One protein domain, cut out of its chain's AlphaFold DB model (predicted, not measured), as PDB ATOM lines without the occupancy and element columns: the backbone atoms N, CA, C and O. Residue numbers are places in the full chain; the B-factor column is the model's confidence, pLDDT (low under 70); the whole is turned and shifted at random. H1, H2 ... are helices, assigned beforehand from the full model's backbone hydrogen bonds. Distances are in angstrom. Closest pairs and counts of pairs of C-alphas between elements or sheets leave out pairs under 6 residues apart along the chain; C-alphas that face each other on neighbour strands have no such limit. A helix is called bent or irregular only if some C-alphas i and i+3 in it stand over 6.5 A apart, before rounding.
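What this domain is: This is residues 714 to 724 and 780 to 864 of the 1005 residues of the protein "Dedicator of cytokinesis protein 11" of Larimichthys crocea (UniProt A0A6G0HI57). A loose, rod-shaped bundle of three helices, in which the long H2 and the shorter H4 and H5 run lengthwise, up and down, their centres making a triangle, with H5 packed on residues 790 to 802 of H2 and, through its residues 842 to 849, on residues 829 to 833 of H4. The short helices H3 and H6 meet each other at one end of the rod, and at the other end the short H1 makes a corner with residues 780 to 783 of H2, apart from H4 and H5. The printed part has 96 residues with six named helices, H1 to H6 in order along the chain, and no named strand; its class is all helix. It is loose, with a radius of gyration of the C-alphas of 16.0 A, and spans 49 by 22 by 18 A.

How they stand to each other: H1, residues 717 to 724, touches H2, residues 780 to 807, about perpendicular at 76 degrees; of H2, residues 780 to 783 alone take part, and the closest C-alphas, those of Lys 717 and Ala 783, are 5.3 A apart. H2 touches H5, residues 839 to 855, with its residues 790 to 802 alone, at a shallow tilt of 12 degrees, the same way; the closest C-alphas, those of Thr 791 and Ala 841, are 4.9 A apart. H2 is close to but not clearly touching H4, residues 820 to 834, at a shallow tilt of 23 degrees, opposite ways. H4 and H5 form a helical hairpin at a shallow tilt of 31 degrees, touching through residues 829 to 833 and 842 to 849, with the C-alphas of Phe 832 and Val 845 closest at 7.0 A. H3, residues 809 to 817, touches H4 only at the corner, and only just, with 3 pairs of C-alphas within 8 A, the closest being Leu 812 and Met 822 at 5.2 A. H3 also touches H6, residues 857 to 861, with the C-alphas of Gly 817 and Val 859 closest at 4.9 A. H1 is apart from H3, H4, H5 and H6. Every O i to N i+4 pair is within hydrogen-bond range in H2 and H6, against 10 of 11 in H4, 12 of 13 in H5, 3 of 5 in H3 and 1 of 4 in H1, where 2 of 5 O i to N i+3 pairs are in range.

Where its parts are: H1 begins at C-alpha 717 (-30.253, -21.975, 14.350) and is 11.8 A long. H2 runs 40.7 A to C-alpha 807 (-43.899, -1.198, -15.151). H3 is irregular, with C-alphas 812 and 815 8.5 A apart. H4 is 20.0 A long and H5 24.6 A; H6 ends at C-alpha 861 (-39.462, 13.948, 0.623).

The domain as a whole: The C-alphas farthest apart, those of His 780 and Ser 815, are 49.4 A apart. Residues 725 to 779 are not printed, and C-alphas 724 and 780 are 12.9 A apart across this cut. The links printed whole, from H2 to H3, H3 to H4, H4 to H5 and H5 to H6, are tight. Mean pLDDT of the printed part is 86.3; residues 718 to 719, 721 to 724 and 863 to 864 are under 70.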
ATOM      1  N   TYR A 714     -36.621 -16.381   8.534       85.31
ATOM      2  CA  TYR A 714     -35.561 -17.169   9.153       85.31
ATOM      3  C   TYR A 714     -35.617 -17.038  10.683       85.31
ATOM      4  O   TYR A 714     -35.344 -15.978  11.250       85.31
ATOM      5  N   ILE A 715     -35.979 -18.126  11.371       78.75
ATOM      6  CA  ILE A 715     -36.174 -18.141  12.835       78.75
ATOM      7  C   ILE A 715     -34.830 -18.300  13.590       78.75
ATOM      8  O   ILE A 715     -34.732 -17.956  14.771       78.75
ATOM      9  N   GLY A 716     -33.771 -18.750  12.903       75.12
ATOM     10  CA  GLY A 716     -32.396 -18.852  13.412       75.12
ATOM     11  C   GLY A 716     -32.041 -20.198  14.063       75.12
ATOM     12  O   GLY A 716     -32.860 -20.781  14.773       75.12
ATOM     13  N   LYS A 717     -30.780 -20.657  13.891       72.44
ATOM     14  CA  LYS A 717     -30.253 -21.975  14.350       72.44
ATOM     15  C   LYS A 717     -30.740 -22.402  15.749       72.44
ATOM     16  O   LYS A 717     -31.158 -23.540  15.928       72.44
ATOM     17  N   ARG A 718     -30.729 -21.494  16.740       66.25
ATOM     18  CA  ARG A 718     -31.128 -21.798  18.136       66.25
ATOM     19  C   ARG A 718     -32.617 -22.115  18.325       66.25
ATOM     20  O   ARG A 718     -32.958 -22.807  19.277       66.25
ATOM     21  N   ASN A 719     -33.487 -21.592  17.465       68.31
ATOM     22  CA  ASN A 719     -34.935 -21.787  17.561       68.31
ATOM     23  C   ASN A 719     -35.399 -22.988  16.728       68.31
ATOM     24  O   ASN A 719     -36.330 -23.680  17.129       68.31
ATOM     25  N   ILE A 720     -34.710 -23.279  15.622       71.25
ATOM     26  CA  ILE A 720     -34.977 -24.438  14.755       71.25
ATOM     27  C   ILE A 720     -34.848 -25.743  15.558       71.25
ATOM     28  O   ILE A 720     -35.798 -26.521  15.605       71.25
ATOM     29  N   GLY A 721     -33.761 -25.908  16.324       58.25
ATOM     30  CA  GLY A 721     -33.575 -27.067  17.212       58.25
ATOM     31  C   GLY A 721     -34.587 -27.192  18.365       58.25
ATOM     32  O   GLY A 721     -34.676 -28.250  18.971       58.25
ATOM     33  N   ARG A 722     -35.369 -26.142  18.672       55.41
ATOM     34  CA  ARG A 722     -36.455 -26.180  19.676       55.41
ATOM     35  C   ARG A 722     -37.839 -26.435  19.072       55.41
ATOM     36  O   ARG A 722     -38.753 -26.808  19.791       55.41
ATOM     37  N   SER A 723     -38.016 -26.214  17.770       48.72
ATOM     38  CA  SER A 723     -39.325 -26.315  17.107       48.72
ATOM     39  C   SER A 723     -39.652 -27.727  16.597       48.72
ATOM     40  O   SER A 723     -40.762 -27.960  16.111       48.72
ATOM     41  N   GLN A 724     -38.696 -28.658  16.658       47.75
ATOM     42  CA  GLN A 724     -38.777 -29.950  15.972       47.75
ATOM     43  C   GLN A 724     -39.700 -30.970  16.665       47.75
ATOM     44  O   GLN A 724     -40.291 -31.799  15.973       47.75
ATOM     45  N   HIS A 780     -27.935 -28.246  11.981       82.31
ATOM     46  CA  HIS A 780     -27.118 -27.375  11.140       82.31
ATOM     47  C   HIS A 780     -27.578 -27.386   9.675       82.31
ATOM     48  O   HIS A 780     -27.741 -26.320   9.081       82.31
ATOM     49  N   HIS A 781     -27.836 -28.567   9.106       83.56
ATOM     50  CA  HIS A 781     -28.331 -28.722   7.738       83.56
ATOM     51  C   HIS A 781     -29.701 -28.052   7.552       83.56
ATOM     52  O   HIS A 781     -29.875 -27.266   6.625       83.56
ATOM     53  N   GLN A 782     -30.641 -28.269   8.476       81.44
ATOM     54  CA  GLN A 782     -31.961 -27.637   8.458       81.44
ATOM     55  C   GLN A 782     -31.868 -26.110   8.605       81.44
ATOM     56  O   GLN A 782     -32.570 -25.379   7.907       81.44
ATOM     57  N   ALA A 783     -30.977 -25.603   9.465       84.31
ATOM     58  CA  ALA A 783     -30.755 -24.163   9.601       84.31
ATOM     59  C   ALA A 783     -30.171 -23.530   8.328       84.31
ATOM     60  O   ALA A 783     -30.569 -22.422   7.960       84.31
ATOM     61  N   LEU A 784     -29.269 -24.234   7.639       86.06
ATOM     62  CA  LEU A 784     -28.744 -23.820   6.338       86.06
ATOM     63  C   LEU A 784     -29.838 -23.850   5.260       86.06
ATOM     64  O   LEU A 784     -29.979 -22.887   4.512       86.06
ATOM     65  N   LEU A 785     -30.651 -24.910   5.219       86.31
ATOM     66  CA  LEU A 785     -31.764 -25.054   4.280       86.31
ATOM     67  C   LEU A 785     -32.805 -23.938   4.455       86.31
ATOM     68  O   LEU A 785     -33.163 -23.283   3.479       86.31
ATOM     69  N   GLU A 786     -33.245 -23.653   5.683       86.12
ATOM     70  CA  GLU A 786     -34.174 -22.546   5.957       86.12
ATOM     71  C   GLU A 786     -33.562 -21.171   5.658       86.12
ATOM     72  O   GLU A 786     -34.255 -20.295   5.140       86.12
ATOM     73  N   GLY A 787     -32.266 -20.981   5.929       87.19
ATOM     74  CA  GLY A 787     -31.542 -19.763   5.558       87.19
ATOM     75  C   GLY A 787     -31.475 -19.558   4.041       87.19
ATOM     76  O   GLY A 787     -31.710 -18.449   3.556       87.19
ATOM     77  N   ASN A 788     -31.225 -20.626   3.282       91.12
ATOM     78  CA  ASN A 788     -31.197 -20.600   1.820       91.12
ATOM     79  C   ASN A 788     -32.597 -20.362   1.234       91.12
ATOM     80  O   ASN A 788     -32.745 -19.506   0.368       91.12
ATOM     81  N   ILE A 789     -33.635 -21.025   1.760       90.81
ATOM     82  CA  ILE A 789     -35.032 -20.799   1.352       90.81
ATOM     83  C   ILE A 789     -35.454 -19.350   1.637       90.81
ATOM     84  O   ILE A 789     -35.973 -18.692   0.741       90.81
ATOM     85  N   SER A 790     -35.185 -18.813   2.836       91.25
ATOM     86  CA  SER A 790     -35.431 -17.394   3.164       91.25
ATOM     87  C   SER A 790     -34.734 -16.457   2.169       91.25
ATOM     88  O   SER A 790     -35.335 -15.483   1.714       91.25
ATOM     89  N   THR A 791     -33.498 -16.782   1.770       92.94
ATOM     90  CA  THR A 791     -32.729 -15.998   0.790       92.94
ATOM     91  C   THR A 791     -33.359 -16.039  -0.601       92.94
ATOM     92  O   THR A 791     -33.639 -14.983  -1.160       92.94
ATOM     93  N   GLU A 792     -33.650 -17.228  -1.133       93.75
ATOM     94  CA  GLU A 792     -34.276 -17.395  -2.451       93.75
ATOM     95  C   GLU A 792     -35.663 -16.751  -2.529       93.75
ATOM     96  O   GLU A 792     -35.985 -16.103  -3.527       93.75
ATOM     97  N   VAL A 793     -36.476 -16.867  -1.474       94.81
ATOM     98  CA  VAL A 793     -37.780 -16.192  -1.375       94.81
ATOM     99  C   VAL A 793     -37.582 -14.674  -1.394       94.81
ATOM    100  O   VAL A 793     -38.244 -13.994  -2.175       94.81
ATOM    101  N   CYS A 794     -36.646 -14.133  -0.604       94.12
ATOM    102  CA  CYS A 794     -36.378 -12.696  -0.592       94.12
ATOM    103  C   CYS A 794     -35.925 -12.170  -1.959       94.12
ATOM    104  O   CYS A 794     -36.460 -11.163  -2.413       94.12
ATOM    105  N   LEU A 795     -34.982 -12.848  -2.621       94.50
ATOM    106  CA  LEU A 795     -34.512 -12.467  -3.957       94.50
ATOM    107  C   LEU A 795     -35.660 -12.496  -4.971       94.50
ATOM    108  O   LEU A 795     -35.913 -11.498  -5.635       94.50
ATOM    109  N   SER A 796     -36.438 -13.582  -4.991       95.12
ATOM    110  CA  SER A 796     -37.572 -13.730  -5.911       95.12
ATOM    111  C   SER A 796     -38.636 -12.639  -5.708       95.12
ATOM    112  O   SER A 796     -39.176 -12.122  -6.681       95.12
ATOM    113  N   VAL A 797     -38.920 -12.239  -4.461       96.25
ATOM    114  CA  VAL A 797     -39.839 -11.118  -4.184       96.25
ATOM    115  C   VAL A 797     -39.219  -9.770  -4.578       96.25
ATOM    116  O   VAL A 797     -39.929  -8.926  -5.119       96.25
ATOM    117  N   LEU A 798     -37.917  -9.550  -4.349       95.25
ATOM    118  CA  LEU A 798     -37.229  -8.312  -4.745       95.25
ATOM    119  C   LEU A 798     -37.187  -8.124  -6.267       95.25
ATOM    120  O   LEU A 798     -37.430  -7.008  -6.726       95.25
ATOM    121  N   ASP A 799     -36.929  -9.184  -7.032       94.56
ATOM    122  CA  ASP A 799     -36.895  -9.148  -8.500       94.56
ATOM    123  C   ASP A 799     -38.274  -8.768  -9.064       94.56
ATOM    124  O   ASP A 799     -38.408  -7.809  -9.830       94.56
ATOM    125  N   VAL A 800     -39.327  -9.446  -8.592       95.12
ATOM    126  CA  VAL A 800     -40.723  -9.181  -8.980       95.12
ATOM    127  C   VAL A 800     -41.160  -7.768  -8.584       95.12
ATOM    128  O   VAL A 800     -41.820  -7.084  -9.365       95.12
ATOM    129  N   LEU A 801     -40.774  -7.292  -7.396       94.69
ATOM    130  CA  LEU A 801     -41.097  -5.943  -6.921       94.69
ATOM    131  C   LEU A 801     -40.316  -4.861  -7.690       94.69
ATOM    132  O   LEU A 801     -40.852  -3.789  -7.983       94.69
ATOM    133  N   SER A 802     -39.070  -5.143  -8.081       93.94
ATOM    134  CA  SER A 802     -38.264  -4.273  -8.944       93.94
ATOM    135  C   SER A 802     -38.922  -4.095 -10.316       93.94
ATOM    136  O   SER A 802     -39.160  -2.955 -10.734       93.94
ATOM    137  N   LEU A 803     -39.316  -5.207 -10.951       93.88
ATOM    138  CA  LEU A 803     -40.067  -5.221 -12.208       93.88
ATOM    139  C   LEU A 803     -41.403  -4.477 -12.069       93.88
ATOM    140  O   LEU A 803     -41.690  -3.571 -12.852       93.88
ATOM    141  N   PHE A 804     -42.185  -4.772 -11.026       94.31
ATOM    142  CA  PHE A 804     -43.463  -4.102 -10.773       94.31
ATOM    143  C   PHE A 804     -43.298  -2.576 -10.670       94.31
ATOM    144  O   PHE A 804     -43.995  -1.823 -11.349       94.31
ATOM    145  N   THR A 805     -42.317  -2.092  -9.896       93.12
ATOM    146  CA  THR A 805     -42.044  -0.644  -9.790       93.12
ATOM    147  C   THR A 805     -41.465  -0.022 -11.063       93.12
ATOM    148  O   THR A 805     -41.368   1.203 -11.159       93.12
ATOM    149  N   GLN A 806     -41.002  -0.821 -12.026       92.50
ATOM    150  CA  GLN A 806     -40.597  -0.352 -13.351       92.50
ATOM    151  C   GLN A 806     -41.815  -0.201 -14.265       92.50
ATOM    152  O   GLN A 806     -42.014   0.890 -14.798       92.50
ATOM    153  N   CYS A 807     -42.665  -1.227 -14.361       91.31
ATOM    154  CA  CYS A 807     -43.899  -1.198 -15.151       91.31
ATOM    155  C   CYS A 807     -44.883  -0.123 -14.654       91.31
ATOM    156  O   CYS A 807     -45.368   0.689 -15.436       91.31
ATOM    157  N   PHE A 808     -45.118  -0.048 -13.340       90.81
ATOM    158  CA  PHE A 808     -46.109   0.848 -12.731       90.81
ATOM    159  C   PHE A 808     -45.550   2.220 -12.318       90.81
ATOM    160  O   PHE A 808     -46.192   2.942 -11.558       90.81
ATOM    161  N   LYS A 809     -44.364   2.625 -12.804       91.06
ATOM    162  CA  LYS A 809     -43.666   3.844 -12.337       91.06
ATOM    163  C   LYS A 809     -44.537   5.109 -12.373       91.06
ATOM    164  O   LYS A 809     -44.460   5.909 -11.443       91.06
ATOM    165  N   THR A 810     -45.336   5.304 -13.423       88.75
ATOM    166  CA  THR A 810     -46.226   6.470 -13.559       88.75
ATOM    167  C   THR A 810     -47.380   6.430 -12.561       88.75
ATOM    168  O   THR A 810     -47.576   7.398 -11.837       88.75
ATOM    169  N   GLN A 811     -48.075   5.294 -12.448       87.81
ATOM    170  CA  GLN A 811     -49.176   5.098 -11.496       87.81
ATOM    171  C   GLN A 811     -48.702   5.198 -10.036       87.81
ATOM    172  O   GLN A 811     -49.380   5.775  -9.195       87.81
ATOM    173  N   LEU A 812     -47.497   4.706  -9.729       88.62
ATOM    174  CA  LEU A 812     -46.889   4.836  -8.403       88.62
ATOM    175  C   LEU A 812     -46.511   6.280  -8.058       88.62
ATOM    176  O   LEU A 812     -46.501   6.618  -6.879       88.62
ATOM    177  N   LEU A 813     -46.207   7.121  -9.051       88.19
ATOM    178  CA  LEU A 813     -45.917   8.549  -8.874       88.19
ATOM    179  C   LEU A 813     -47.169   9.438  -8.907       88.19
ATOM    180  O   LEU A 813     -47.058  10.625  -8.595       88.19
ATOM    181  N   ASP A 814     -48.336   8.885  -9.243       85.12
ATOM    182  CA  ASP A 814     -49.593   9.629  -9.251       85.12
ATOM    183  C   ASP A 814     -49.941  10.173  -7.855       85.12
ATOM    184  O   ASP A 814     -49.587   9.584  -6.824       85.12
ATOM    185  N   SER A 815     -50.581  11.344  -7.824       83.38
ATOM    186  CA  SER A 815     -50.783  12.149  -6.613       83.38
ATOM    187  C   SER A 815     -49.480  12.361  -5.814       83.38
ATOM    188  O   SER A 815     -49.464  12.325  -4.587       83.38
ATOM    189  N   GLU A 816     -48.351  12.523  -6.515       76.44
ATOM    190  CA  GLU A 816     -46.990  12.652  -5.959       76.44
ATOM    191  C   GLU A 816     -46.516  11.444  -5.124       76.44
ATOM    192  O   GLU A 816     -45.668  11.564  -4.236       76.44
ATOM    193  N   GLY A 817     -47.064  10.263  -5.417       76.38
ATOM    194  CA  GLY A 817     -46.889   9.044  -4.630       76.38
ATOM    195  C   GLY A 817     -47.900   8.872  -3.506       76.38
ATOM    196  O   GLY A 817     -47.801   7.916  -2.733       76.38
ATOM    197  N   HIS A 818     -48.886   9.765  -3.396       81.06
ATOM    198  CA  HIS A 818     -49.955   9.647  -2.420       81.06
ATOM    199  C   HIS A 818     -51.137   8.801  -2.931       81.06
ATOM    200  O   HIS A 818     -52.283   9.234  -2.954       81.06
ATOM    201  N   ASN A 819     -50.854   7.549  -3.280       87.50
ATOM    202  CA  ASN A 819     -51.845   6.568  -3.719       87.50
ATOM    203  C   ASN A 819     -51.736   5.266  -2.882       87.50
ATOM    204  O   ASN A 819     -50.673   4.974  -2.318       87.50
ATOM    205  N   PRO A 820     -52.825   4.479  -2.736       89.44
ATOM    206  CA  PRO A 820     -52.821   3.267  -1.910       89.44
ATOM    207  C   PRO A 820     -51.872   2.183  -2.442       89.44
ATOM    208  O   PRO A 820     -51.319   1.421  -1.648       89.44
ATOM    209  N   LEU A 821     -51.638   2.151  -3.758       91.62
ATOM    210  CA  LEU A 821     -50.730   1.208  -4.409       91.62
ATOM    211  C   LEU A 821     -49.274   1.440  -3.978       91.62
ATOM    212  O   LEU A 821     -48.602   0.506  -3.546       91.62
ATOM    213  N   MET A 822     -48.803   2.690  -4.009       91.50
ATOM    214  CA  MET A 822     -47.453   3.064  -3.583       91.50
ATOM    215  C   MET A 822     -47.253   2.856  -2.082       91.50
ATOM    216  O   MET A 822     -46.200   2.363  -1.674       91.50
ATOM    217  N   LYS A 823     -48.279   3.125  -1.258       91.00
ATOM    218  CA  LYS A 823     -48.252   2.732   0.157       91.00
ATOM    219  C   LYS A 823     -48.041   1.219   0.293       91.00
ATOM    220  O   LYS A 823     -47.141   0.812   1.018       91.00
ATOM    221  N   LYS A 824     -48.808   0.394  -0.426       93.81
ATOM    222  CA  LYS A 824     -48.702  -1.070  -0.332       93.81
ATOM    223  C   LYS A 824     -47.355  -1.602  -0.827       93.81
ATOM    224  O   LYS A 824     -46.762  -2.432  -0.147       93.81
ATOM    225  N   VAL A 825     -46.837  -1.101  -1.950       94.06
ATOM    226  CA  VAL A 825     -45.477  -1.412  -2.437       94.06
ATOM    227  C   VAL A 825     -44.427  -1.087  -1.371       94.06
ATOM    228  O   VAL A 825     -43.529  -1.890  -1.117       94.06
ATOM    229  N   PHE A 826     -44.554   0.065  -0.711       92.19
ATOM    230  CA  PHE A 826     -43.650   0.467   0.362       92.19
ATOM    231  C   PHE A 826     -43.794  -0.392   1.624       92.19
ATOM    232  O   PHE A 826     -42.788  -0.750   2.228       92.19
ATOM    233  N   ASP A 827     -45.017  -0.782   1.990       92.19
ATOM    234  CA  ASP A 827     -45.271  -1.699   3.104       92.19
ATOM    235  C   ASP A 827     -44.585  -3.063   2.861       92.19
ATOM    236  O   ASP A 827     -43.940  -3.572   3.777       92.19
ATOM    237  N   VAL A 828     -44.585  -3.595   1.625       94.00
ATOM    238  CA  VAL A 828     -43.798  -4.799   1.263       94.00
ATOM    239  C   VAL A 828     -42.293  -4.561   1.464       94.00
ATOM    240  O   VAL A 828     -41.634  -5.378   2.108       94.00
ATOM    241  N   TYR A 829     -41.749  -3.433   0.983       92.62
ATOM    242  CA  TYR A 829     -40.340  -3.064   1.204       92.62
ATOM    243  C   TYR A 829     -39.974  -2.963   2.696       92.62
ATOM    244  O   TYR A 829     -38.894  -3.401   3.093       92.62
ATOM    245  N   LEU A 830     -40.869  -2.434   3.539       91.44
ATOM    246  CA  LEU A 830     -40.679  -2.385   4.992       91.44
ATOM    247  C   LEU A 830     -40.778  -3.769   5.644       91.44
ATOM    248  O   LEU A 830     -40.062  -4.038   6.608       91.44
ATOM    249  N   THR A 831     -41.634  -4.662   5.141       92.62
ATOM    250  CA  THR A 831     -41.800  -6.013   5.698       92.62
ATOM    251  C   THR A 831     -40.527  -6.862   5.565       92.62
ATOM    252  O   THR A 831     -40.246  -7.658   6.463       92.62
ATOM    253  N   PHE A 832     -39.661  -6.614   4.572       91.62
ATOM    254  CA  PHE A 832     -38.306  -7.196   4.539       91.62
ATOM    255  C   PHE A 832     -37.427  -6.824   5.749       91.62
ATOM    256  O   PHE A 832     -36.572  -7.619   6.128       91.62
ATOM    257  N   LEU A 833     -37.607  -5.632   6.337       88.50
ATOM    258  CA  LEU A 833     -36.850  -5.173   7.514       88.50
ATOM    259  C   LEU A 833     -37.525  -5.573   8.835       88.50
ATOM    260  O   LEU A 833     -36.839  -5.886   9.805       88.50
ATOM    261  N   LYS A 834     -38.866  -5.584   8.870       87.12
ATOM    262  CA  LYS A 834     -39.667  -5.976  10.047       87.12
ATOM    263  C   LYS A 834     -39.564  -7.468  10.373       87.12
ATOM    264  O   LYS A 834     -39.792  -7.871  11.513       87.12
ATOM    265  N   VAL A 835     -39.287  -8.298   9.370       85.81
ATOM    266  CA  VAL A 835     -39.222  -9.757   9.492       85.81
ATOM    267  C   VAL A 835     -37.767 -10.222   9.542       85.81
ATOM    268  O   VAL A 835     -36.929  -9.744   8.785       85.81
ATOM    269  N   SER A 836     -37.457 -11.198  10.399       79.94
ATOM    270  CA  SER A 836     -36.137 -11.837  10.434       79.94
ATOM    271  C   SER A 836     -35.820 -12.535   9.105       79.94
ATOM    272  O   SER A 836     -36.451 -13.538   8.771       79.94
ATOM    273  N   GLN A 837     -34.820 -12.033   8.380       83.00
ATOM    274  CA  GLN A 837     -34.294 -12.633   7.148       83.00
ATOM    275  C   GLN A 837     -32.853 -13.132   7.330       83.00
ATOM    276  O   GLN A 837     -32.209 -12.867   8.350       83.00
ATOM    277  N   SER A 838     -32.335 -13.864   6.340       85.00
ATOM    278  CA  SER A 838     -30.917 -14.240   6.292       85.00
ATOM    279  C   SER A 838     -30.003 -13.012   6.125       85.00
ATOM    280  O   SER A 838     -30.407 -11.976   5.591       85.00
ATOM    281  N   GLU A 839     -28.734 -13.119   6.540       83.38
ATOM    282  CA  GLU A 839     -27.767 -12.029   6.333       83.38
ATOM    283  C   GLU A 839     -27.537 -11.746   4.839       83.38
ATOM    284  O   GLU A 839     -27.429 -10.588   4.439       83.38
ATOM    285  N   ALA A 840     -27.504 -12.796   4.009       85.44
ATOM    286  CA  ALA A 840     -27.364 -12.663   2.563       85.44
ATOM    287  C   ALA A 840     -28.529 -11.855   1.972       85.44
ATOM    288  O   ALA A 840     -28.289 -10.849   1.305       85.44
ATOM    289  N   ALA A 841     -29.774 -12.228   2.297       88.12
ATOM    290  CA  ALA A 841     -30.977 -11.535   1.843       88.12
ATOM    291  C   ALA A 841     -30.951 -10.044   2.195       88.12
ATOM    292  O   ALA A 841     -31.219  -9.202   1.338       88.12
ATOM    293  N   LEU A 842     -30.571  -9.700   3.432       88.00
ATOM    294  CA  LEU A 842     -30.567  -8.312   3.889       88.00
ATOM    295  C   LEU A 842     -29.652  -7.409   3.048       88.00
ATOM    296  O   LEU A 842     -30.052  -6.289   2.744       88.00
ATOM    297  N   ARG A 843     -28.482  -7.872   2.583       89.00
ATOM    298  CA  ARG A 843     -27.608  -7.054   1.707       89.00
ATOM    299  C   ARG A 843     -28.293  -6.682   0.387       89.00
ATOM    300  O   ARG A 843     -28.164  -5.546  -0.082       89.00
ATOM    301  N   HIS A 844     -29.064  -7.608  -0.184       91.75
ATOM    302  CA  HIS A 844     -29.877  -7.342  -1.370       91.75
ATOM    303  C   HIS A 844     -31.046  -6.402  -1.043       91.75
ATOM    304  O   HIS A 844     -31.241  -5.431  -1.767       91.75
ATOM    305  N   VAL A 845     -31.730  -6.581   0.095       93.00
ATOM    306  CA  VAL A 845     -32.782  -5.659   0.572       93.00
ATOM    307  C   VAL A 845     -32.257  -4.225   0.713       93.00
ATOM    308  O   VAL A 845     -32.866  -3.306   0.171       93.00
ATOM    309  N   PHE A 846     -31.112  -4.006   1.374       93.12
ATOM    310  CA  PHE A 846     -30.518  -2.665   1.491       93.12
ATOM    311  C   PHE A 846     -30.152  -2.080   0.125       93.12
ATOM    312  O   PHE A 846     -30.396  -0.898  -0.117       93.12
ATOM    313  N   SER A 847     -29.633  -2.893  -0.793       93.06
ATOM    314  CA  SER A 847     -29.310  -2.459  -2.158       93.06
ATOM    315  C   SER A 847     -30.564  -2.052  -2.948       93.06
ATOM    316  O   SER A 847     -30.593  -0.973  -3.544       93.06
ATOM    317  N   SER A 848     -31.639  -2.841  -2.876       93.81
ATOM    318  CA  SER A 848     -32.930  -2.526  -3.497       93.81
ATOM    319  C   SER A 848     -33.606  -1.306  -2.863       93.81
ATOM    320  O   SER A 848     -34.182  -0.496  -3.586       93.81
ATOM    321  N   LEU A 849     -33.485  -1.103  -1.545       92.81
ATOM    322  CA  LEU A 849     -33.961   0.111  -0.869       92.81
ATOM    323  C   LEU A 849     -33.203   1.361  -1.341       92.81
ATOM    324  O   LEU A 849     -33.834   2.381  -1.609       92.81
ATOM    325  N   ARG A 850     -31.873   1.297  -1.523       93.50
ATOM    326  CA  ARG A 850     -31.091   2.408  -2.114       93.50
ATOM    327  C   ARG A 850     -31.583   2.744  -3.523       93.50
ATOM    328  O   ARG A 850     -31.818   3.914  -3.824       93.50
ATOM    329  N   ALA A 851     -31.788   1.727  -4.361       93.06
ATOM    330  CA  ALA A 851     -32.332   1.901  -5.706       93.06
ATOM    331  C   ALA A 851     -33.741   2.523  -5.681       93.06
ATOM    332  O   ALA A 851     -34.013   3.455  -6.437       93.06
ATOM    333  N   PHE A 852     -34.613   2.077  -4.772       91.62
ATOM    334  CA  PHE A 852     -35.965   2.612  -4.593       91.62
ATOM    335  C   PHE A 852     -35.967   4.092  -4.178       91.62
ATOM    336  O   PHE A 852     -36.656   4.895  -4.805       91.62
ATOM    337  N   ILE A 853     -35.158   4.482  -3.181       91.19
ATOM    338  CA  ILE A 853     -35.041   5.884  -2.728       91.19
ATOM    339  C   ILE A 853     -34.563   6.784  -3.881       91.19
ATOM    340  O   ILE A 853     -35.094   7.878  -4.065       91.19
ATOM    341  N   ASN A 854     -33.595   6.318  -4.680       90.88
ATOM    342  CA  ASN A 854     -33.099   7.049  -5.851       90.88
ATOM    343  C   ASN A 854     -34.149   7.143  -6.980       90.88
ATOM    344  O   ASN A 854     -34.198   8.144  -7.691       90.88
ATOM    345  N   LYS A 855     -34.993   6.115  -7.150       90.19
ATOM    346  CA  LYS A 855     -36.032   6.023  -8.196       90.19
ATOM    347  C   LYS A 855     -37.298   6.830  -7.860       90.19
ATOM    348  O   LYS A 855     -37.954   7.312  -8.784       90.19
ATOM    349  N   PHE A 856     -37.618   7.004  -6.572       89.56
ATOM    350  CA  PHE A 856     -38.850   7.644  -6.078       89.56
ATOM    351  C   PHE A 856     -38.624   8.723  -4.982       89.56
ATOM    352  O   PHE A 856     -39.279   8.686  -3.935       89.56
ATOM    353  N   PRO A 857     -37.746   9.728  -5.184       87.38
ATOM    354  CA  PRO A 857     -37.413  10.707  -4.141       87.38
ATOM    355  C   PRO A 857     -38.596  11.605  -3.730       87.38
ATOM    356  O   PRO A 857     -38.722  11.966  -2.559       87.38
ATOM    357  N   SER A 858     -39.505  11.936  -4.655       85.88
ATOM    358  CA  SER A 858     -40.706  12.742  -4.372       85.88
ATOM    359  C   SER A 858     -41.609  12.111  -3.310       85.88
ATOM    360  O   SER A 858     -42.116  12.811  -2.433       85.88
ATOM    361  N   VAL A 859     -41.754  10.787  -3.330       86.00
ATOM    362  CA  VAL A 859     -42.670  10.065  -2.436       86.00
ATOM    363  C   VAL A 859     -42.205  10.132  -0.978       86.00
ATOM    364  O   VAL A 859     -43.017  10.286  -0.068       86.00
ATOM    365  N   LEU A 860     -40.888  10.101  -0.750       85.50
ATOM    366  CA  LEU A 860     -40.292  10.197   0.585       85.50
ATOM    367  C   LEU A 860     -40.200  11.640   1.092       85.50
ATOM    368  O   LEU A 860     -40.458  11.894   2.274       85.50
ATOM    369  N   PHE A 861     -39.836  12.587   0.219       85.50
ATOM    370  CA  PHE A 861     -39.462  13.948   0.623       85.50
ATOM    371  C   PHE A 861     -40.549  15.008   0.405       85.50
ATOM    372  O   PHE A 861     -40.501  16.043   1.070       85.50
ATOM    373  N   LYS A 862     -41.548  14.749  -0.450       77.75
ATOM    374  CA  LYS A 862     -42.690  15.647  -0.701       77.75
ATOM    375  C   LYS A 862     -44.028  15.080  -0.208       77.75
ATOM    376  O   LYS A 862     -44.771  15.825   0.419       77.75
ATOM    377  N   GLY A 863     -44.286  13.778  -0.398       68.12
ATOM    378  CA  GLY A 863     -45.541  13.092  -0.022       68.12
ATOM    379  C   GLY A 863     -45.851  13.027   1.490       68.12
ATOM    380  O   GLY A 863     -45.336  13.817   2.285       68.12
ATOM    381  N   ARG A 864     -46.665  12.061   1.950       68.25
ATOM    382  CA  ARG A 864     -46.971  11.911   3.396       68.25
ATOM    383  C   ARG A 864     -45.716  11.593   4.221       68.25
ATOM    384  O   ARG A 864     -44.894  10.768   3.831       68.25
TER     385      ARG A 864